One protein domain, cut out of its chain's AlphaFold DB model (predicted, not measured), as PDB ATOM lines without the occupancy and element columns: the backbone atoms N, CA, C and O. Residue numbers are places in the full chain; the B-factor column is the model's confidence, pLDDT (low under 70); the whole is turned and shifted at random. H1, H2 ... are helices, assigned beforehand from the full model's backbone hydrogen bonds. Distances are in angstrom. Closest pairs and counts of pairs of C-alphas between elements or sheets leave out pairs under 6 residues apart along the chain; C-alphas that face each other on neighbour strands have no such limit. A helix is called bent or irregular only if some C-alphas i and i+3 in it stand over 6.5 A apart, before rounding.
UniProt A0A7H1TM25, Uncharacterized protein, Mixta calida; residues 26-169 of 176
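What this domain is: This is residues 26 to 169 of the 176 residues of an uncharacterized protein of Mixta calida (UniProt A0A7H1TM25). H2 is the core helix of a six-helix body, with H5 packed closely along one side of it and H1 and H3 on other sides. H4 crosses H2 near residues 70 to 74 and makes a V with H5, its residues 118 to 124 meeting residues 133 to 139 of H5, while short H6 packs on H1. The last residues of H1 and the first part of the long link after it, about Leu 56, lie at one end of the longest axis, and the link between H4 and H5, about Gln 129, lies at the other. The printed part has 144 residues with six named helices, H1 to H6 in order along the chain, and no named strand: the class is all helix. It is compact, with a radius of gyration of the C-alphas of 14.6 A, and spans 45 by 35 by 28 A.

How they stand to each other: H1, residues 28 to 53, has a kink of 28 degrees near residue 41. With H2, residues 70 to 87, it forms a helical hairpin; they touch through residues 33 to 41 of H1 alone, the closest C-alphas being those of Ala 37 and Leu 80, 5.9 A apart. They run opposite ways at a steep tilt of 37 degrees, only just past shallow. H1 touches H3, residues 95 to 105, the same way at a shallow tilt of 27 degrees, closest at the C-alphas of Leu 34 and Leu 101, 6.3 A. H2 is the hub, touching five helices. It touches H4, residues 108 to 124, about perpendicular at 84 degrees, closest at the C-alphas of His 70 and His 117, 5.4 A. H2 touches H5, residues 133 to 154, with 59 pairs of C-alphas within 8 A, the closest those of Gly 78 and Leu 143, 4.0 A. H4 touches H5 closest at the C-alphas of Ala 121 and Phe 136, 4.2 A. H6, residues 161 to 168, touches H1 closest at the C-alphas of Trp 163 and Gln 44, 4.8 A. H3 and H5 are apart. Every O i to N i+4 pair is within hydrogen-bond range in H2, H3 and H6, against 21 of 22 in H1, 10 of 13 in H4 and 17 of 18 in H5.

Where its parts are: H1 begins at C-alpha 28 (231.757, 263.380, 386.715) and is 35.4 A long from first to last C-alpha. H2 measures 25.8 A, H3 15.4 A, H4 25.9 A and H5 32.5 A. H4 is irregular: C-alphas 109 and 112 are 7.1 A apart. H6 measures 10.2 A and ends at C-alpha 168 (241.503, 242.378, 359.172).

The domain as a whole: The two C-alphas farthest apart are those of Leu 56 and Gln 129, 46.0 A. The printed part has no cut. The link from H1 to H2, residues 54 to 69, is long, and the link from H3 to H4 is tight. Mean pLDDT of the printed part is 91.1, with residues 53 to 59 under 70.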
ATOM      1  N   VAL A  26     239.514 262.902 387.276       87.00
ATOM      2  CA  VAL A  26     238.440 263.126 386.298       87.00
ATOM      3  C   VAL A  26     237.153 263.581 386.975       87.00
ATOM      4  O   VAL A  26     236.718 262.999 387.971       87.00
ATOM      5  N   THR A  27     236.520 264.612 386.417       90.94
ATOM      6  CA  THR A  27     235.215 265.095 386.889       90.94
ATOM      7  C   THR A  27     234.092 264.127 386.490       90.94
ATOM      8  O   THR A  27     234.276 263.326 385.569       90.94
ATOM      9  N   PRO A  28     232.906 264.192 387.123       90.25
ATOM     10  CA  PRO A  28     231.757 263.380 386.715       90.25
ATOM     11  C   PRO A  28     231.398 263.527 385.229       90.25
ATOM     12  O   PRO A  28     231.167 262.537 384.545       90.25
ATOM     13  N   GLU A  29     231.451 264.739 384.676       88.50
ATOM     14  CA  GLU A  29     231.136 264.974 383.261       88.50
ATOM     15  C   GLU A  29     232.182 264.343 382.321       88.50
ATOM     16  O   GLU A  29     231.870 263.893 381.212       88.50
ATOM     17  N   GLN A  30     233.442 264.283 382.760       91.44
ATOM     18  CA  GLN A  30     234.502 263.566 382.052       91.44
ATOM     19  C   GLN A  30     234.319 262.048 382.163       91.44
ATOM     20  O   GLN A  30     234.579 261.338 381.193       91.44
ATOM     21  N   GLN A  31     233.827 261.540 383.296       90.88
ATOM     22  CA  GLN A  31     233.466 260.126 383.444       90.88
ATOM     23  C   GLN A  31     232.327 259.730 382.501       90.88
ATOM     24  O   GLN A  31     232.432 258.703 381.833       90.88
ATOM     25  N   ASP A  32     231.294 260.563 382.363       92.56
ATOM     26  CA  ASP A  32     230.203 260.325 381.409       92.56
ATOM     27  C   ASP A  32     230.716 260.302 379.962       92.56
ATOM     28  O   ASP A  32     230.353 259.430 379.171       92.56
ATOM     29  N   THR A  33     231.640 261.214 379.637       93.69
ATOM     30  CA  THR A  33     232.320 261.259 378.330       93.69
ATOM     31  C   THR A  33     233.074 259.955 378.045       93.69
ATOM     32  O   THR A  33     233.001 259.413 376.940       93.69
ATOM     33  N   LEU A  34     233.774 259.414 379.046       93.81
ATOM     34  CA  LEU A  34     234.486 258.139 378.944       93.81
ATOM     35  C   LEU A  34     233.531 256.953 378.802       93.81
ATOM     36  O   LEU A  34     233.789 256.056 378.000       93.81
ATOM     37  N   ALA A  35     232.426 256.950 379.548       93.38
ATOM     38  CA  ALA A  35     231.413 255.904 379.475       93.38
ATOM     39  C   ALA A  35     230.740 255.859 378.094       93.38
ATOM     40  O   ALA A  35     230.505 254.772 377.557       93.38
ATOM     41  N   GLU A  36     230.477 257.021 377.490       94.38
ATOM     42  CA  GLU A  36     229.956 257.142 376.125       94.38
ATOM     43  C   GLU A  36     230.965 256.592 375.103       94.38
ATOM     44  O   GLU A  36     230.623 255.710 374.312       94.38
ATOM     45  N   ALA A  37     232.230 257.024 375.184       94.62
ATOM     46  CA  ALA A  37     233.302 256.535 374.316       94.62
ATOM     47  C   ALA A  37     233.460 255.010 374.414       94.62
ATOM     48  O   ALA A  37     233.461 254.304 373.403       94.62
ATOM     49  N   TYR A  38     233.531 254.484 375.638       94.50
ATOM     50  CA  TYR A  38     233.659 253.053 375.881       94.50
ATOM     51  C   TYR A  38     232.453 252.271 375.362       94.50
ATOM     52  O   TYR A  38     232.634 251.224 374.749       94.50
ATOM     53  N   SER A  39     231.229 252.773 375.539       93.19
ATOM     54  CA  SER A  39     230.017 252.095 375.057       93.19
ATOM     55  C   SER A  39     230.020 251.923 373.535       93.19
ATOM     56  O   SER A  39     229.675 250.852 373.032       93.19
ATOM     57  N   LEU A  40     230.473 252.944 372.803       93.69
ATOM     58  CA  LEU A  40     230.601 252.919 371.345       93.69
ATOM     59  C   LEU A  40     231.689 251.944 370.857       93.69
ATOM     60  O   LEU A  40     231.495 251.245 369.859       93.69
ATOM     61  N   LEU A  41     232.811 251.847 371.576       94.75
ATOM     62  CA  LEU A  41     233.887 250.892 371.272       94.75
ATOM     63  C   LEU A  41     233.495 249.457 371.631       94.75
ATOM     64  O   LEU A  41     233.728 248.531 370.850       94.75
ATOM     65  N   LYS A  42     232.859 249.279 372.791       92.56
ATOM     66  CA  LYS A  42     232.464 247.987 373.356       92.56
ATOM     67  C   LYS A  42     231.649 247.165 372.370       92.56
ATOM     68  O   LYS A  42     231.927 245.981 372.203       92.56
ATOM     69  N   VAL A  43     230.683 247.783 371.690       89.69
ATOM     70  CA  VAL A  43     229.855 247.097 370.684       89.69
ATOM     71  C   VAL A  43     230.724 246.474 369.588       89.69
ATOM     72  O   VAL A  43     230.556 245.302 369.258       89.69
ATOM     73  N   GLN A  44     231.700 247.220 369.069       92.50
ATOM     74  CA  GLN A  44     232.568 246.761 367.981       92.50
ATOM     75  C   GLN A  44     233.526 245.649 368.431       92.50
ATOM     76  O   GLN A  44     233.731 244.677 367.702       92.50
ATOM     77  N   ILE A  45     234.072 245.763 369.644       92.06
ATOM     78  CA  ILE A  45     234.982 244.763 370.223       92.06
ATOM     79  C   ILE A  45     234.234 243.453 370.510       92.06
ATOM     80  O   ILE A  45     234.711 242.378 370.146       92.06
ATOM     81  N   VAL A  46     233.032 243.522 371.091       89.56
ATOM     82  CA  VAL A  46     232.198 242.334 371.352       89.56
ATOM     83  C   VAL A  46     231.826 241.628 370.049       89.56
ATOM     84  O   VAL A  46     231.941 240.405 369.967       89.56
ATOM     85  N   MET A  47     231.440 242.373 369.008       88.00
ATOM     86  CA  MET A  47     231.136 241.791 367.696       88.00
ATOM     87  C   MET A  47     232.345 241.090 367.066       88.00
ATOM     88  O   MET A  47     232.196 240.019 366.480       88.00
ATOM     89  N   TYR A  48     233.549 241.657 367.205       87.75
ATOM     90  CA  TYR A  48     234.783 241.004 366.755       87.75
ATOM     91  C   TYR A  48     234.994 239.660 367.468       87.75
ATOM     92  O   TYR A  48     235.198 238.638 366.811       87.75
ATOM     93  N   ARG A  49     234.877 239.640 368.802       84.31
ATOM     94  CA  ARG A  49     235.058 238.421 369.603       84.31
ATOM     95  C   ARG A  49     234.043 237.342 369.251       84.31
ATOM     96  O   ARG A  49     234.422 236.192 369.046       84.31
ATOM     97  N   GLN A  50     232.770 237.713 369.117       83.44
ATOM     98  CA  GLN A  50     231.717 236.783 368.705       83.44
ATOM     99  C   GLN A  50     232.032 236.129 367.355       83.44
ATOM    100  O   GLN A  50     231.826 234.928 367.205       83.44
ATOM    101  N   ALA A  51     232.580 236.891 366.403       82.31
ATOM    102  CA  ALA A  51     232.938 236.376 365.085       82.31
ATOM    103  C   ALA A  51     234.127 235.395 365.098       82.31
ATOM    104  O   ALA A  51     234.208 234.546 364.213       82.31
ATOM    105  N   ARG A  52     235.049 235.497 366.069       78.12
ATOM    106  CA  ARG A  52     236.247 234.636 366.140       78.12
ATOM    107  C   ARG A  52     236.148 233.474 367.120       78.12
ATOM    108  O   ARG A  52     236.673 232.403 366.833       78.12
ATOM    109  N   GLU A  53     235.507 233.668 368.267       69.06
ATOM    110  CA  GLU A  53     235.613 232.740 369.401       69.06
ATOM    111  C   GLU A  53     234.307 231.993 369.706       69.06
ATOM    112  O   GLU A  53     234.316 231.104 370.553       69.06
ATOM    113  N   ASN A  54     233.183 232.330 369.050       62.84
ATOM    114  CA  ASN A  54     231.836 231.811 369.363       62.84
ATOM    115  C   ASN A  54     231.436 231.920 370.856       62.84
ATOM    116  O   ASN A  54     230.466 231.296 371.284       62.84
ATOM    117  N   ASN A  55     232.152 232.725 371.650       59.47
ATOM    118  CA  ASN A  55     231.945 232.880 373.084       59.47
ATOM    119  C   ASN A  55     231.444 234.289 373.417       59.47
ATOM    120  O   ASN A  55     231.981 235.297 372.958       59.47
ATOM    121  N   LEU A  56     230.412 234.353 374.259       57.12
ATOM    122  CA  LEU A  56     229.822 235.584 374.787       57.12
ATOM    123  C   LEU A  56     230.560 236.014 376.060       57.12
ATOM    124  O   LEU A  56     230.004 235.947 377.156       57.12
ATOM    125  N   TYR A  57     231.819 236.429 375.939       56.97
ATOM    126  CA  TYR A  57     232.491 237.083 377.061       56.97
ATOM    127  C   TYR A  57     232.021 238.546 377.161       56.97
ATOM    128  O   TYR A  57     232.012 239.251 376.150       56.97
ATOM    129  N   PRO A  58     231.602 239.015 378.352       58.69
ATOM    130  CA  PRO A  58     231.123 240.386 378.548       58.69
ATOM    131  C   PRO A  58     232.252 241.429 378.486       58.69
ATOM    132  O   PRO A  58     231.977 242.626 378.342       58.69
ATOM    133  N   ASP A  59     233.497 240.962 378.586       66.69
ATOM    134  CA  ASP A  59     234.707 241.764 378.666       66.69
ATOM    135  C   ASP A  59     235.120 242.246 377.269       66.69
ATOM    136  O   ASP A  59     235.486 241.465 376.384       66.69
ATOM    137  N   ALA A  60     235.027 243.557 377.057       76.69
ATOM    138  CA  ALA A  60     235.246 244.198 375.764       76.69
ATOM    139  C   ALA A  60     236.624 244.865 375.696       76.69
ATOM    140  O   ALA A  60     236.721 246.084 375.574       76.69
ATOM    141  N   TYR A  61     237.673 244.044 375.778       86.25
ATOM    142  CA  TYR A  61     239.065 244.479 375.662       86.25
ATOM    143  C   TYR A  61     239.720 243.935 374.390       86.25
ATOM    144  O   TYR A  61     239.369 242.862 373.897       86.25
ATOM    145  N   ILE A  62     240.714 244.663 373.885       88.12
ATOM    146  CA  ILE A  62     241.629 244.205 372.838       88.12
ATOM    147  C   ILE A  62     242.811 243.509 373.529       88.12
ATOM    148  O   ILE A  62     243.697 244.144 374.113       88.12
ATOM    149  N   GLU A  63     242.780 242.177 373.517       85.19
ATOM    150  CA  GLU A  63     243.741 241.321 374.227       85.19
ATOM    151  C   GLU A  63     244.964 240.954 373.379       85.19
ATOM    152  O   GLU A  63     246.048 240.737 373.921       85.19
ATOM    153  N   ASP A  64     244.811 240.916 372.057       87.56
ATOM    154  CA  ASP A  64     245.888 240.568 371.137       87.56
ATOM    155  C   ASP A  64     246.772 241.799 370.855       87.56
ATOM    156  O   ASP A  64     246.284 242.773 370.270       87.56
ATOM    157  N   PRO A  65     248.055 241.795 371.270       87.12
ATOM    158  CA  PRO A  65     248.950 242.925 371.056       87.12
ATOM    159  C   PRO A  65     249.228 243.202 369.574       87.12
ATOM    160  O   PRO A  65     249.528 244.346 369.241       87.12
ATOM    161  N   GLU A  66     249.098 242.214 368.681       88.75
ATOM    162  CA  GLU A  66     249.296 242.416 367.236       88.75
ATOM    163  C   GLU A  66     248.187 243.284 366.621       88.75
ATOM    164  O   GLU A  66     248.404 243.956 365.615       88.75
ATOM    165  N   LEU A  67     247.013 243.336 367.260       91.12
ATOM    166  CA  LEU A  67     245.892 244.173 366.830       91.12
ATOM    167  C   LEU A  67     246.000 245.623 367.322       91.12
ATOM    168  O   LEU A  67     245.222 246.474 366.888       91.12
ATOM    169  N   ILE A  68     246.939 245.931 368.221       94.38
ATOM    170  CA  ILE A  68     247.123 247.271 368.795       94.38
ATOM    171  C   ILE A  68     248.052 248.071 367.887       94.38
ATOM    172  O   ILE A  68     249.215 248.301 368.188       94.38
ATOM    173  N   THR A  69     247.531 248.480 366.740       96.06
ATOM    174  CA  THR A  69     248.278 249.244 365.736       96.06
ATOM    175  C   THR A  69     248.228 250.743 366.017       96.06
ATOM    176  O   THR A  69     247.433 251.224 366.834       96.06
ATOM    177  N   HIS A  70     249.034 251.524 365.293       97.31
ATOM    178  CA  HIS A  70     248.933 252.983 365.347       97.31
ATOM    179  C   HIS A  70     247.556 253.459 364.895       97.31
ATOM    180  O   HIS A  70     247.016 254.385 365.502       97.31
ATOM    181  N   TRP A  71     246.951 252.791 363.906       97.62
ATOM    182  CA  TRP A  71     245.583 253.082 363.478       97.62
ATOM    183  C   TRP A  71     244.558 252.830 364.594       97.62
ATOM    184  O   TRP A  71     243.739 253.707 364.858       97.62
ATOM    185  N   VAL A  72     244.599 251.680 365.283       97.44
ATOM    186  CA  VAL A  72     243.635 251.348 366.357       97.44
ATOM    187  C   VAL A  72     243.743 252.329 367.519       97.44
ATOM    188  O   VAL A  72     242.735 252.832 368.016       97.44
ATOM    189  N   VAL A  73     244.968 252.655 367.919       97.94
ATOM    190  CA  VAL A  73     245.242 253.622 368.987       97.94
ATOM    191  C   VAL A  73     244.779 255.027 368.585       97.94
ATOM    192  O   VAL A  73     244.139 255.725 369.376       97.94
ATOM    193  N   GLY A  74     245.016 255.417 367.330       97.88
ATOM    194  CA  GLY A  74     244.458 256.633 366.741       97.88
ATOM    195  C   GLY A  74     242.934 256.649 366.787       97.88
ATOM    196  O   GLY A  74     242.353 257.625 367.242       97.88
ATOM    197  N   TYR A  75     242.282 255.555 366.395       97.81
ATOM    198  CA  TYR A  75     240.825 255.437 366.368       97.81
ATOM    199  C   TYR A  75     240.191 255.626 367.746       97.81
ATOM    200  O   TYR A  75     239.268 256.426 367.903       97.81
ATOM    201  N   VAL A  76     240.718 254.944 368.765       97.38
ATOM    202  CA  VAL A  76     240.250 255.098 370.151       97.38
ATOM    203  C   VAL A  76     240.437 256.543 370.632       97.38
ATOM    204  O   VAL A  76     239.528 257.112 371.234       97.38
ATOM    205  N   THR A  77     241.576 257.165 370.303       97.81
ATOM    206  CA  THR A  77     241.857 258.574 370.636       97.81
ATOM    207  C   THR A  77     240.878 259.528 369.954       97.81
ATOM    208  O   THR A  77     240.328 260.421 370.593       97.81
ATOM    209  N   GLY A  78     240.655 259.349 368.653       97.12
ATOM    210  CA  GLY A  78     239.814 260.227 367.846       97.12
ATOM    211  C   GLY A  78     238.352 260.206 368.270       97.12
ATOM    212  O   GLY A  78     237.698 261.244 368.266       97.12
ATOM    213  N   LEU A  79     237.856 259.044 368.700       97.25
ATOM    214  CA  LEU A  79     236.514 258.927 369.263       97.25
ATOM    215  C   LEU A  79     236.370 259.748 370.552       97.25
ATOM    216  O   LEU A  79     235.411 260.507 370.694       97.25
ATOM    217  N   LEU A  80     237.338 259.635 371.468       97.38
ATOM    218  CA  LEU A  80     237.354 260.432 372.697       97.38
ATOM    219  C   LEU A  80     237.411 261.934 372.394       97.38
ATOM    220  O   LEU A  80     236.704 262.718 373.027       97.38
ATOM    221  N   ASP A  81     238.228 262.329 371.418       95.88
ATOM    222  CA  ASP A  81     238.344 263.715 370.964       95.88
ATOM    223  C   ASP A  81     237.021 264.251 370.405       95.88
ATOM    224  O   ASP A  81     236.565 265.317 370.820       95.88
ATOM    225  N   GLY A  82     236.346 263.481 369.547       94.56
ATOM    226  CA  GLY A  82     235.048 263.847 368.977       94.56
ATOM    227  C   GLY A  82     233.977 264.094 370.039       94.56
ATOM    228  O   GLY A  82     233.340 265.151 370.041       94.56
ATOM    229  N   ILE A  83     233.826 263.162 370.986       95.38
ATOM    230  CA  ILE A  83     232.852 263.300 372.081       95.38
ATOM    231  C   ILE A  83     233.224 264.492 372.963       95.38
ATOM    232  O   ILE A  83     232.361 265.306 373.296       95.38
ATOM    233  N   THR A  84     234.506 264.636 373.312       94.88
ATOM    234  CA  THR A  84     234.946 265.717 374.200       94.88
ATOM    235  C   THR A  84     234.686 267.084 373.575       94.88
ATOM    236  O   THR A  84     234.096 267.954 374.217       94.88
ATOM    237  N   GLN A  85     235.036 267.264 372.300       93.69
ATOM    238  CA  GLN A  85     234.801 268.521 371.597       93.69
ATOM    239  C   GLN A  85     233.310 268.840 371.453       93.69
ATOM    240  O   GLN A  85     232.923 270.008 371.531       93.69
ATOM    241  N   TYR A  86     232.462 267.831 371.263       93.00
ATOM    242  CA  TYR A  86     231.020 268.030 371.154       93.00
ATOM    243  C   TYR A  86     230.369 268.380 372.495       93.00
ATOM    244  O   TYR A  86     229.599 269.338 372.576       93.00
ATOM    245  N   ARG A  87     230.691 267.635 373.558       89.38
ATOM    246  CA  ARG A  87     230.078 267.792 374.887       89.38
ATOM    247  C   ARG A  87     230.604 269.011 375.643       89.38
ATOM    248  O   ARG A  87     229.846 269.647 376.366       89.38
ATOM    249  N   HIS A  88     231.874 269.367 375.440       89.00
ATOM    250  CA  HIS A  88     232.585 270.364 376.249       89.00
ATOM    251  C   HIS A  88     233.042 271.573 375.432       89.00
ATOM    252  O   HIS A  88     234.125 272.109 375.649       89.00
ATOM    253  N   ASN A  89     232.219 272.013 374.474       85.50
ATOM    254  CA  ASN A  89     232.424 273.250 373.710       85.50
ATOM    255  C   ASN A  89     233.827 273.368 373.076       85.50
ATOM    256  O   ASN A  89     234.540 274.355 373.266       85.50
ATOM    257  N   ARG A  90     234.219 272.347 372.305       83.06
ATOM    258  CA  ARG A  90     235.517 272.230 371.615       83.06
ATOM    259  C   ARG A  90     236.733 272.113 372.540       83.06
ATOM    260  O   ARG A  90     237.855 272.365 372.100       83.06
ATOM    261  N   ALA A  91     236.537 271.722 373.799       86.56
ATOM    262  CA  ALA A  91     237.645 271.328 374.657       86.56
ATOM    263  C   ALA A  91     238.339 270.065 374.121       86.56
ATOM    264  O   ALA A  91     237.721 269.221 373.472       86.56
ATOM    265  N   GLN A  92     239.630 269.942 374.423       89.06
ATOM    266  CA  GLN A  92     240.393 268.716 374.199       89.06
ATOM    267  C   GLN A  92     240.226 267.777 375.393       89.06
ATOM    268  O   GLN A  92     240.015 268.227 376.522       89.06
ATOM    269  N   TYR A  93     240.360 266.475 375.149       91.56
ATOM    270  CA  TYR A  93     240.423 265.487 376.223       91.56
ATOM    271  C   TYR A  93     241.663 265.707 377.101       91.56
ATOM    272  O   TYR A  93     242.694 266.215 376.651       91.56
ATOM    273  N   THR A  94     241.576 265.306 378.369       92.50
ATOM    274  CA  THR A  94     242.723 265.348 379.284       92.50
ATOM    275  C   THR A  94     243.582 264.090 379.152       92.50
ATOM    276  O   THR A  94     243.120 263.036 378.713       92.50
ATOM    277  N   GLU A  95     244.848 264.178 379.569       89.81
ATOM    278  CA  GLU A  95     245.750 263.017 379.610       89.81
ATOM    279  C   GLU A  95     245.191 261.889 380.514       89.81
ATOM    280  O   GLU A  95     245.319 260.715 380.171       89.81
ATOM    281  N   ASP A  96     244.516 262.237 381.619       92.25
ATOM    282  CA  ASP A  96     243.896 261.273 382.541       92.25
ATOM    283  C   ASP A  96     242.653 260.598 381.923       92.25
ATOM    284  O   ASP A  96     242.466 259.395 382.097       92.25
ATOM    285  N   MET A  97     241.849 261.320 381.127       94.25
ATOM    286  CA  MET A  97     240.755 260.718 380.348       94.25
ATOM    287  C   MET A  97     241.289 259.708 379.326       94.25
ATOM    288  O   MET A  97     240.773 258.597 379.226       94.25
ATOM    289  N   LEU A  98     242.336 260.069 378.580       94.88
ATOM    290  CA  LEU A  98     242.919 259.168 377.584       94.88
ATOM    291  C   LEU A  98     243.473 257.893 378.233       94.88
ATOM    292  O   LEU A  98     243.219 256.798 377.737       94.88
ATOM    293  N   ALA A  99     244.202 258.029 379.344       91.19
ATOM    294  CA  ALA A  99     244.759 256.893 380.073       91.19
ATOM    295  C   ALA A  99     243.666 255.956 380.612       91.19
ATOM    296  O   ALA A  99     243.757 254.747 380.401       91.19
ATOM    297  N   LEU A 100     242.602 256.507 381.208       92.06
ATOM    298  CA  LEU A 100     241.437 255.734 381.644       92.06
ATOM    299  C   LEU A 100     240.770 254.984 380.495       92.06
ATOM    300  O   LEU A 100     240.480 253.797 380.620       92.06
ATOM    301  N   LEU A 101     240.528 255.665 379.369       94.62
ATOM    302  CA  LEU A 101     239.928 255.021 378.205       94.62
ATOM    303  C   LEU A 101     240.816 253.881 377.696       94.62
ATOM    304  O   LEU A 101     240.322 252.817 377.337       94.62
ATOM    305  N   TYR A 102     242.132 254.088 377.678       94.81
ATOM    306  CA  TYR A 102     243.066 253.060 377.247       94.81
ATOM    307  C   TYR A 102     243.095 251.868 378.197       94.81
ATOM    308  O   TYR A 102     243.114 250.748 377.707       94.81
ATOM    309  N   GLU A 103     243.041 252.071 379.512       90.75
ATOM    310  CA  GLU A 103     242.953 250.973 380.486       90.75
ATOM    311  C   GLU A 103     241.693 250.120 380.310       90.75
ATOM    312  O   GLU A 103     241.730 248.907 380.518       90.75
ATOM    313  N   VAL A 104     240.569 250.734 379.922       90.19
ATOM    314  CA  VAL A 104     239.317 249.990 379.715       90.19
ATOM    315  C   VAL A 104     239.194 249.364 378.325       90.19
ATOM    316  O   VAL A 104     238.337 248.510 378.124       90.19
ATOM    317  N   VAL A 105     240.016 249.771 377.357       93.81
ATOM    318  CA  VAL A 105     239.999 249.231 375.984       93.81
ATOM    319  C   VAL A 105     241.122 248.220 375.769       93.81
ATOM    320  O   VAL A 105     240.919 247.185 375.137       93.81
ATOM    321  N   PHE A 106     242.302 248.494 376.307       91.12
ATOM    322  CA  PHE A 106     243.486 247.655 376.220       91.12
ATOM    323  C   PHE A 106     243.732 247.083 377.612       91.12
ATOM    324  O   PHE A 106     243.869 247.838 378.570       91.12
ATOM    325  N   THR A 107     243.770 245.754 377.738       82.69
ATOM    326  CA  THR A 107     244.038 245.086 379.026       82.69
ATOM    327  C   THR A 107     245.250 245.696 379.742       82.69
ATOM    328  O   THR A 107     246.144 246.237 379.091       82.69
ATOM    329  N   GLU A 108     245.356 245.547 381.066       83.50
ATOM    330  CA  GLU A 108     246.497 246.075 381.843       83.50
ATOM    331  C   GLU A 108     247.860 245.680 381.234       83.50
ATOM    332  O   GLU A 108     248.785 246.489 381.161       83.50
ATOM    333  N   ARG A 109     247.961 244.456 380.695       86.75
ATOM    334  CA  ARG A 109     249.161 243.948 380.011       86.75
ATOM    335  C   ARG A 109     249.498 244.707 378.720       86.75
ATOM    336  O   ARG A 109     250.669 244.816 378.366       86.75
ATOM    337  N   ASN A 110     248.485 245.206 378.024       90.69
ATOM    338  CA  ASN A 110     248.580 245.827 376.707       90.69
ATOM    339  C   ASN A 110     248.556 247.358 376.741       90.69
ATOM    340  O   ASN A 110     248.885 247.995 375.738       90.69
ATOM    341  N   LEU A 111     248.213 247.952 377.884       90.62
ATOM    342  CA  LEU A 111     248.188 249.399 378.077       90.62
ATOM    343  C   LEU A 111     249.501 250.056 377.630       90.62
ATOM    344  O   LEU A 111     249.495 251.044 376.896       90.62
ATOM    345  N   MET A 112     250.640 249.480 378.021       90.31
ATOM    346  CA  MET A 112     251.957 250.021 377.670       90.31
ATOM    347  C   MET A 112     252.231 249.989 376.165       90.31
ATOM    348  O   MET A 112     252.843 250.920 375.642       90.31
ATOM    349  N   THR A 113     251.748 248.961 375.467       94.25
ATOM    350  CA  THR A 113     251.826 248.876 374.006       94.25
ATOM    351  C   THR A 113     251.029 250.015 373.380       94.25
ATOM    352  O   THR A 113     251.592 250.808 372.625       94.25
ATOM    353  N   ALA A 114     249.761 250.182 373.768       95.50
ATOM    354  CA  ALA A 114     248.900 251.247 373.247       95.50
ATOM    355  C   ALA A 114     249.481 252.651 373.498       95.50
ATOM    356  O   ALA A 114     249.528 253.492 372.596       95.50
ATOM    357  N   LEU A 115     250.005 252.891 374.704       94.88
ATOM    358  CA  LEU A 115     250.690 254.139 375.041       94.88
ATOM    359  C   LEU A 115     251.972 254.338 374.224       94.88
ATOM    360  O   LEU A 115     252.264 255.469 373.843       94.88
ATOM    361  N   GLY A 116     252.716 253.275 373.917       95.06
ATOM    362  CA  GLY A 116     253.892 253.321 373.045       95.06
ATOM    363  C   GLY A 116     253.552 253.703 371.601       95.06
ATOM    364  O   GLY A 116     254.226 254.551 371.006       95.06
ATOM    365  N   HIS A 117     252.467 253.153 371.051       96.81
ATOM    366  CA  HIS A 117     251.949 253.554 369.738       96.81
ATOM    367  C   HIS A 117     251.534 255.030 369.728       96.81
ATOM    368  O   HIS A 117     251.947 255.780 368.845       96.81
ATOM    369  N   TYR A 118     250.808 255.484 370.752       97.00
ATOM    370  CA  TYR A 118     250.455 256.898 370.893       97.00
ATOM    371  C   TYR A 118     251.707 257.790 370.986       97.00
ATOM    372  O   TYR A 118     251.840 258.761 370.243       97.00
ATOM    373  N   ALA A 119     252.661 257.434 371.852       96.06
ATOM    374  CA  ALA A 119     253.903 258.177 372.065       96.06
ATOM    375  C   ALA A 119     254.698 258.361 370.771       96.06
ATOM    376  O   ALA A 119     255.110 259.471 370.442       96.06
ATOM    377  N   SER A 120     254.917 257.256 370.056       96.38
ATOM    378  CA  SER A 120     255.722 257.228 368.836       96.38
ATOM    379  C   SER A 120     255.082 258.044 367.717       96.38
ATOM    380  O   SER A 120     255.779 258.821 367.071       96.38
ATOM    381  N   ALA A 121     253.761 257.950 367.541       97.00
ATOM    382  CA  ALA A 121     253.040 258.767 366.570       97.00
ATOM    383  C   ALA A 121     253.121 260.262 366.894       97.00
ATOM    384  O   ALA A 121     253.428 261.078 366.023       97.00
ATOM    385  N   VAL A 122     252.885 260.638 368.151       94.88
ATOM    386  CA  VAL A 122     252.900 262.048 368.555       94.88
ATOM    387  C   VAL A 122     254.312 262.642 368.487       94.88
ATOM    388  O   VAL A 122     254.455 263.805 368.115       94.88
ATOM    389  N   ALA A 123     255.355 261.859 368.776       96.00
ATOM    390  CA  ALA A 123     256.745 262.317 368.738       96.00
ATOM    391  C   ALA A 123     257.193 262.809 367.352       96.00
ATOM    392  O   ALA A 123     258.028 263.708 367.270       96.00
ATOM    393  N   VAL A 124     256.631 262.250 366.275       96.69
ATOM    394  CA  VAL A 124     257.007 262.587 364.890       96.69
ATOM    395  C   VAL A 124     255.956 263.430 364.161       96.69
ATOM    396  O   VAL A 124     256.159 263.786 363.003       96.69
ATOM    397  N   LYS A 125     254.854 263.804 364.826       95.19
ATOM    398  CA  LYS A 125     253.713 264.536 364.242       95.19
ATOM    399  C   LYS A 125     254.108 265.772 363.428       95.19
ATOM    400  O   LYS A 125     253.556 266.004 362.354       95.19
ATOM    401  N   ASP A 126     255.065 266.546 363.929       95.12
ATOM    402  CA  ASP A 126     255.474 267.821 363.328       95.12
ATOM    403  C   ASP A 126     256.742 267.691 362.461       95.12
ATOM    404  O   ASP A 126     257.364 268.689 362.106       95.12
ATOM    405  N   SER A 127     257.147 266.461 362.114       95.31
ATOM    406  CA  SER A 127     258.363 266.178 361.336       95.31
ATOM    407  C   SER A 127     258.088 265.285 360.117       95.31
ATOM    408  O   SER A 127     258.471 264.116 360.117       95.31
ATOM    409  N   PRO A 128     257.470 265.809 359.037       94.50
ATOM    410  CA  PRO A 128     257.170 265.041 357.820       94.50
ATOM    411  C   PRO A 128     258.370 264.367 357.140       94.50
ATOM    412  O   PRO A 128     258.200 263.418 356.379       94.50
ATOM    413  N   GLN A 129     259.570 264.891 357.384       96.69
ATOM    414  CA  GLN A 129     260.853 264.395 356.897       96.69
ATOM    415  C   GLN A 129     261.440 263.256 357.744       96.69
ATOM    416  O   GLN A 129     262.417 262.640 357.324       96.69
ATOM    417  N   ASP A 130     260.898 263.006 358.939       96.19
ATOM    418  CA  ASP A 130     261.357 261.920 359.800       96.19
ATOM    419  C   ASP A 130     261.052 260.564 359.128       96.19
ATOM    420  O   ASP A 130     259.934 260.363 358.643       96.19
ATOM    421  N   PRO A 131     262.004 259.614 359.069       96.06
ATOM    422  CA  PRO A 131     261.771 258.304 358.457       96.06
ATOM    423  C   PRO A 131     260.634 257.515 359.126       96.06
ATOM    424  O   PRO A 131     260.037 256.650 358.485       96.06
ATOM    425  N   PHE A 132     260.294 257.828 360.378       94.88
ATOM    426  CA  PHE A 132     259.175 257.240 361.105       94.88
ATOM    427  C   PHE A 132     257.866 258.028 360.957       94.88
ATOM    428  O   PHE A 132     256.844 257.588 361.474       94.88
ATOM    429  N   TYR A 133     257.815 259.122 360.190       96.56
ATOM    430  CA  TYR A 133     256.576 259.867 359.926       96.56
ATOM    431  C   TYR A 133     255.384 259.027 359.412       96.56
ATOM    432  O   TYR A 133     254.240 259.359 359.746       96.56
ATOM    433  N   PRO A 134     255.571 257.927 358.645       96.31
ATOM    434  CA  PRO A 134     254.468 257.029 358.297       96.31
ATOM    435  C   PRO A 134     253.673 256.512 359.505       96.31
ATOM    436  O   PRO A 134     252.462 256.339 359.391       96.31
ATOM    437  N   VAL A 135     254.316 256.364 360.669       96.25
ATOM    438  CA  VAL A 135     253.666 256.001 361.935       96.25
ATOM    439  C   VAL A 135     252.611 257.034 362.341       96.25
ATOM    440  O   VAL A 135     251.482 256.682 362.687       96.25
ATOM    441  N   PHE A 136     252.944 258.326 362.251       97.69
ATOM    442  CA  PHE A 136     251.979 259.390 362.513       97.69
ATOM    443  C   PHE A 136     250.851 259.396 361.481       97.69
ATOM    444  O   PHE A 136     249.700 259.583 361.859       97.69
ATOM    445  N   LYS A 137     251.136 259.159 360.193       97.19
ATOM    446  CA  LYS A 137     250.083 259.105 359.161       97.19
ATOM    447  C   LYS A 137     249.059 258.005 359.434       97.19
ATOM    448  O   LYS A 137     247.866 258.216 359.226       97.19
ATOM    449  N   GLU A 138     249.522 256.840 359.874       96.69
ATOM    450  CA  GLU A 138     248.641 255.734 360.241       96.69
ATOM    451  C   GLU A 138     247.767 256.098 361.449       96.69
ATOM    452  O   GLU A 138     246.543 255.944 361.397       96.69
ATOM    453  N   PHE A 139     248.382 256.660 362.491       97.94
ATOM    454  CA  PHE A 139     247.679 257.166 363.667       97.94
ATOM    455  C   PHE A 139     246.656 258.257 363.322       97.94
ATOM    456  O   PHE A 139     245.510 258.173 363.751       97.94
ATOM    457  N   ASP A 140     247.031 259.253 362.515       97.75
ATOM    458  CA  ASP A 140     246.163 260.363 362.103       97.75
ATOM    459  C   ASP A 140     244.961 259.869 361.293       97.75
ATOM    460  O   ASP A 140     243.840 260.341 361.478       97.75
ATOM    461  N   LYS A 141     245.156 258.857 360.437       97.06
ATOM    462  CA  LYS A 141     244.042 258.195 359.749       97.06
ATOM    463  C   LYS A 141     243.089 257.540 360.753       97.06
ATOM    464  O   LYS A 141     241.880 257.719 360.634       97.06
ATOM    465  N   GLY A 142     243.624 256.809 361.732       97.50
ATOM    466  CA  GLY A 142     242.833 256.239 362.824       97.50
ATOM    467  C   GLY A 142     242.047 257.312 363.568       97.50
ATOM    468  O   GLY A 142     240.834 257.199 363.707       97.50
ATOM    469  N   LEU A 143     242.716 258.398 363.955       97.44
ATOM    470  CA  LEU A 143     242.132 259.529 364.672       97.44
ATOM    471  C   LEU A 143     240.951 260.140 363.916       97.44
ATOM    472  O   LEU A 143     239.880 260.312 364.493       97.44
ATOM    473  N   ARG A 144     241.101 260.406 362.618       97.06
ATOM    474  CA  ARG A 144     240.006 260.934 361.788       97.06
ATOM    475  C   ARG A 144     238.826 259.971 361.703       97.06
ATOM    476  O   ARG A 144     237.682 260.409 361.768       97.06
ATOM    477  N   ASP A 145     239.101 258.678 361.571       96.62
ATOM    478  CA  ASP A 145     238.065 257.650 361.476       96.62
ATOM    479  C   ASP A 145     237.302 257.483 362.799       96.62
ATOM    480  O   ASP A 145     236.079 257.353 362.791       96.62
ATOM    481  N   GLY A 146     238.009 257.533 363.932       96.50
ATOM    482  CA  GLY A 146     237.408 257.502 365.265       96.50
ATOM    483  C   GLY A 146     236.569 258.745 365.550       96.50
ATOM    484  O   GLY A 146     235.449 258.638 366.041       96.50
ATOM    485  N   PHE A 147     237.075 259.920 365.170       96.25
ATOM    486  CA  PHE A 147     236.339 261.178 365.279       96.25
ATOM    487  C   PHE A 147     235.049 261.142 364.453       96.25
ATOM    488  O   PHE A 147     233.979 261.470 364.959       96.25
ATOM    489  N   ALA A 148     235.131 260.692 363.196       95.38
ATOM    490  CA  ALA A 148     233.966 260.553 362.326       95.38
ATOM    491  C   ALA A 148     232.934 259.565 362.890       95.38
ATOM    492  O   ALA A 148     231.739 259.845 362.835       95.38
ATOM    493  N   MET A 149     233.382 258.461 363.503       94.25
ATOM    494  CA  MET A 149     232.484 257.464 364.088       94.25
ATOM    495  C   MET A 149     231.533 258.051 365.137       94.25
ATOM    496  O   MET A 149     230.378 257.630 365.204       94.25
ATOM    497  N   PHE A 150     231.980 259.029 365.925       94.19
ATOM    498  CA  PHE A 150     231.102 259.700 366.878       94.19
ATOM    499  C   PHE A 150     229.931 260.410 366.186       94.19
ATOM    500  O   PHE A 150     228.776 260.210 366.559       94.19
ATOM    501  N   PHE A 151     230.213 261.208 365.155       92.75
ATOM    502  CA  PHE A 151     229.173 261.930 364.416       92.75
ATOM    503  C   PHE A 151     228.259 260.977 363.648       92.75
ATOM    504  O   PHE A 151     227.042 261.123 363.701       92.75
ATOM    505  N   ASP A 152     228.827 259.936 363.042       92.62
ATOM    506  CA  ASP A 152     228.061 258.860 362.415       92.62
ATOM    507  C   ASP A 152     227.095 258.195 363.418       92.62
ATOM    508  O   ASP A 152     225.955 257.867 363.078       92.62
ATOM    509  N   ALA A 153     227.518 258.008 364.673       92.12
ATOM    510  CA  ALA A 153     226.666 257.477 365.734       92.12
ATOM    511  C   ALA A 153     225.540 258.450 366.130       92.12
ATOM    512  O   ALA A 153     224.412 257.999 366.340       92.12
ATOM    513  N   LEU A 154     225.808 259.763 366.176       91.88
ATOM    514  CA  LEU A 154     224.775 260.787 366.397       91.88
ATOM    515  C   LEU A 154     223.713 260.786 365.287       91.88
ATOM    516  O   LEU A 154     222.530 260.969 365.570       91.88
ATOM    517  N   ASP A 155     224.119 260.498 364.051       93.69
ATOM    518  CA  ASP A 155     223.229 260.371 362.892       93.69
ATOM    519  C   ASP A 155     222.524 258.997 362.806       93.69
ATOM    520  O   ASP A 155     221.839 258.688 361.825       93.69
ATOM    521  N   GLY A 156     222.682 258.146 363.827       92.06
ATOM    522  CA  GLY A 156     222.056 256.824 363.909       92.06
ATOM    523  C   GLY A 156     222.682 255.769 362.990       92.06
ATOM    524  O   GLY A 156     222.046 254.753 362.703       92.06
ATOM    525  N   LYS A 157     223.909 255.991 362.507       92.00
ATOM    526  CA  LYS A 157     224.628 255.111 361.569       92.00
ATOM    527  C   LYS A 157     226.074 254.864 362.015       92.00
ATOM    528  O   LYS A 157     226.988 255.143 361.246       92.00
ATOM    529  N   PRO A 158     226.315 254.332 363.228       89.06
ATOM    530  CA  PRO A 158     227.666 254.202 363.766       89.06
ATOM    531  C   PRO A 158     228.586 253.421 362.819       89.06
ATOM    532  O   PRO A 158     228.272 252.311 362.383       89.06
ATOM    533  N   SER A 159     229.748 254.000 362.524       89.12
ATOM    534  CA  SER A 159     230.784 253.349 361.727       89.12
ATOM    535  C   SER A 159     231.349 252.120 362.447       89.12
ATOM    536  O   SER A 159     231.716 252.178 363.622       89.12
ATOM    537  N   MET A 160     231.468 251.009 361.714       90.62
ATOM    538  CA  MET A 160     231.985 249.722 362.206       90.62
ATOM    539  C   MET A 160     233.465 249.495 361.849       90.62
ATOM    540  O   MET A 160     233.923 248.359 361.692       90.62
ATOM    541  N   ARG A 161     234.225 250.580 361.649       92.38
ATOM    542  CA  ARG A 161     235.614 250.507 361.174       92.38
ATOM    543  C   ARG A 161     236.559 249.831 362.159       92.38
ATOM    544  O   ARG A 161     237.445 249.121 361.695       92.38
ATOM    545  N   LEU A 162     236.374 250.003 363.469       94.50
ATOM    546  CA  LEU A 162     237.201 249.298 364.452       94.50
ATOM    547  C   LEU A 162     236.945 247.794 364.391       94.50
ATOM    548  O   LEU A 162     237.898 247.030 364.330       94.50
ATOM    549  N   TRP A 163     235.683 247.364 364.320       92.62
ATOM    550  CA  TRP A 163     235.367 245.943 364.134       92.62
ATOM    551  C   TRP A 163     236.058 245.367 362.890       92.62
ATOM    552  O   TRP A 163     236.743 244.350 362.989       92.62
ATOM    553  N   LYS A 164     235.950 246.052 361.741       91.44
ATOM    554  CA  LYS A 164     236.622 245.634 360.503       91.44
ATOM    555  C   LYS A 164     238.142 245.582 360.667       91.44
ATOM    556  O   LYS A 164     238.753 244.604 360.259       91.44
ATOM    557  N   ALA A 165     238.742 246.590 361.299       91.81
ATOM    558  CA  ALA A 165     240.174 246.609 361.573       91.81
ATOM    559  C   ALA A 165     240.607 245.399 362.405       91.81
ATOM    560  O   ALA A 165     241.579 244.744 362.056       91.81
ATOM    561  N   LEU A 166     239.869 245.058 363.464       91.62
ATOM    562  CA  LEU A 166     240.183 243.907 364.314       91.62
ATOM    563  C   LEU A 166     240.047 242.575 363.559       91.62
ATOM    564  O   LEU A 166     240.881 241.689 363.727       91.62
ATOM    565  N   VAL A 167     239.046 242.439 362.681       89.00
ATOM    566  CA  VAL A 167     238.902 241.258 361.807       89.00
ATOM    567  C   VAL A 167     240.066 241.145 360.814       89.00
ATOM    568  O   VAL A 167     240.604 240.045 360.649       89.00
ATOM    569  N   ASP A 168     240.470 242.269 360.215       86.31
ATOM    570  CA  ASP A 168     241.503 242.378 359.172       86.31
ATOM    571  C   ASP A 168     242.949 242.328 359.721       86.31
ATOM    572  O   ASP A 168     243.898 242.339 358.938       86.31
ATOM    573  N   GLY A 169     243.143 242.253 361.044       84.06
ATOM    574  CA  GLY A 169     244.476 242.159 361.660       84.06
ATOM    575  C   GLY A 169     245.080 243.495 362.113       84.06
ATOM    576  O   GLY A 169     246.288 243.681 362.050       84.06
TER     577      GLY A 169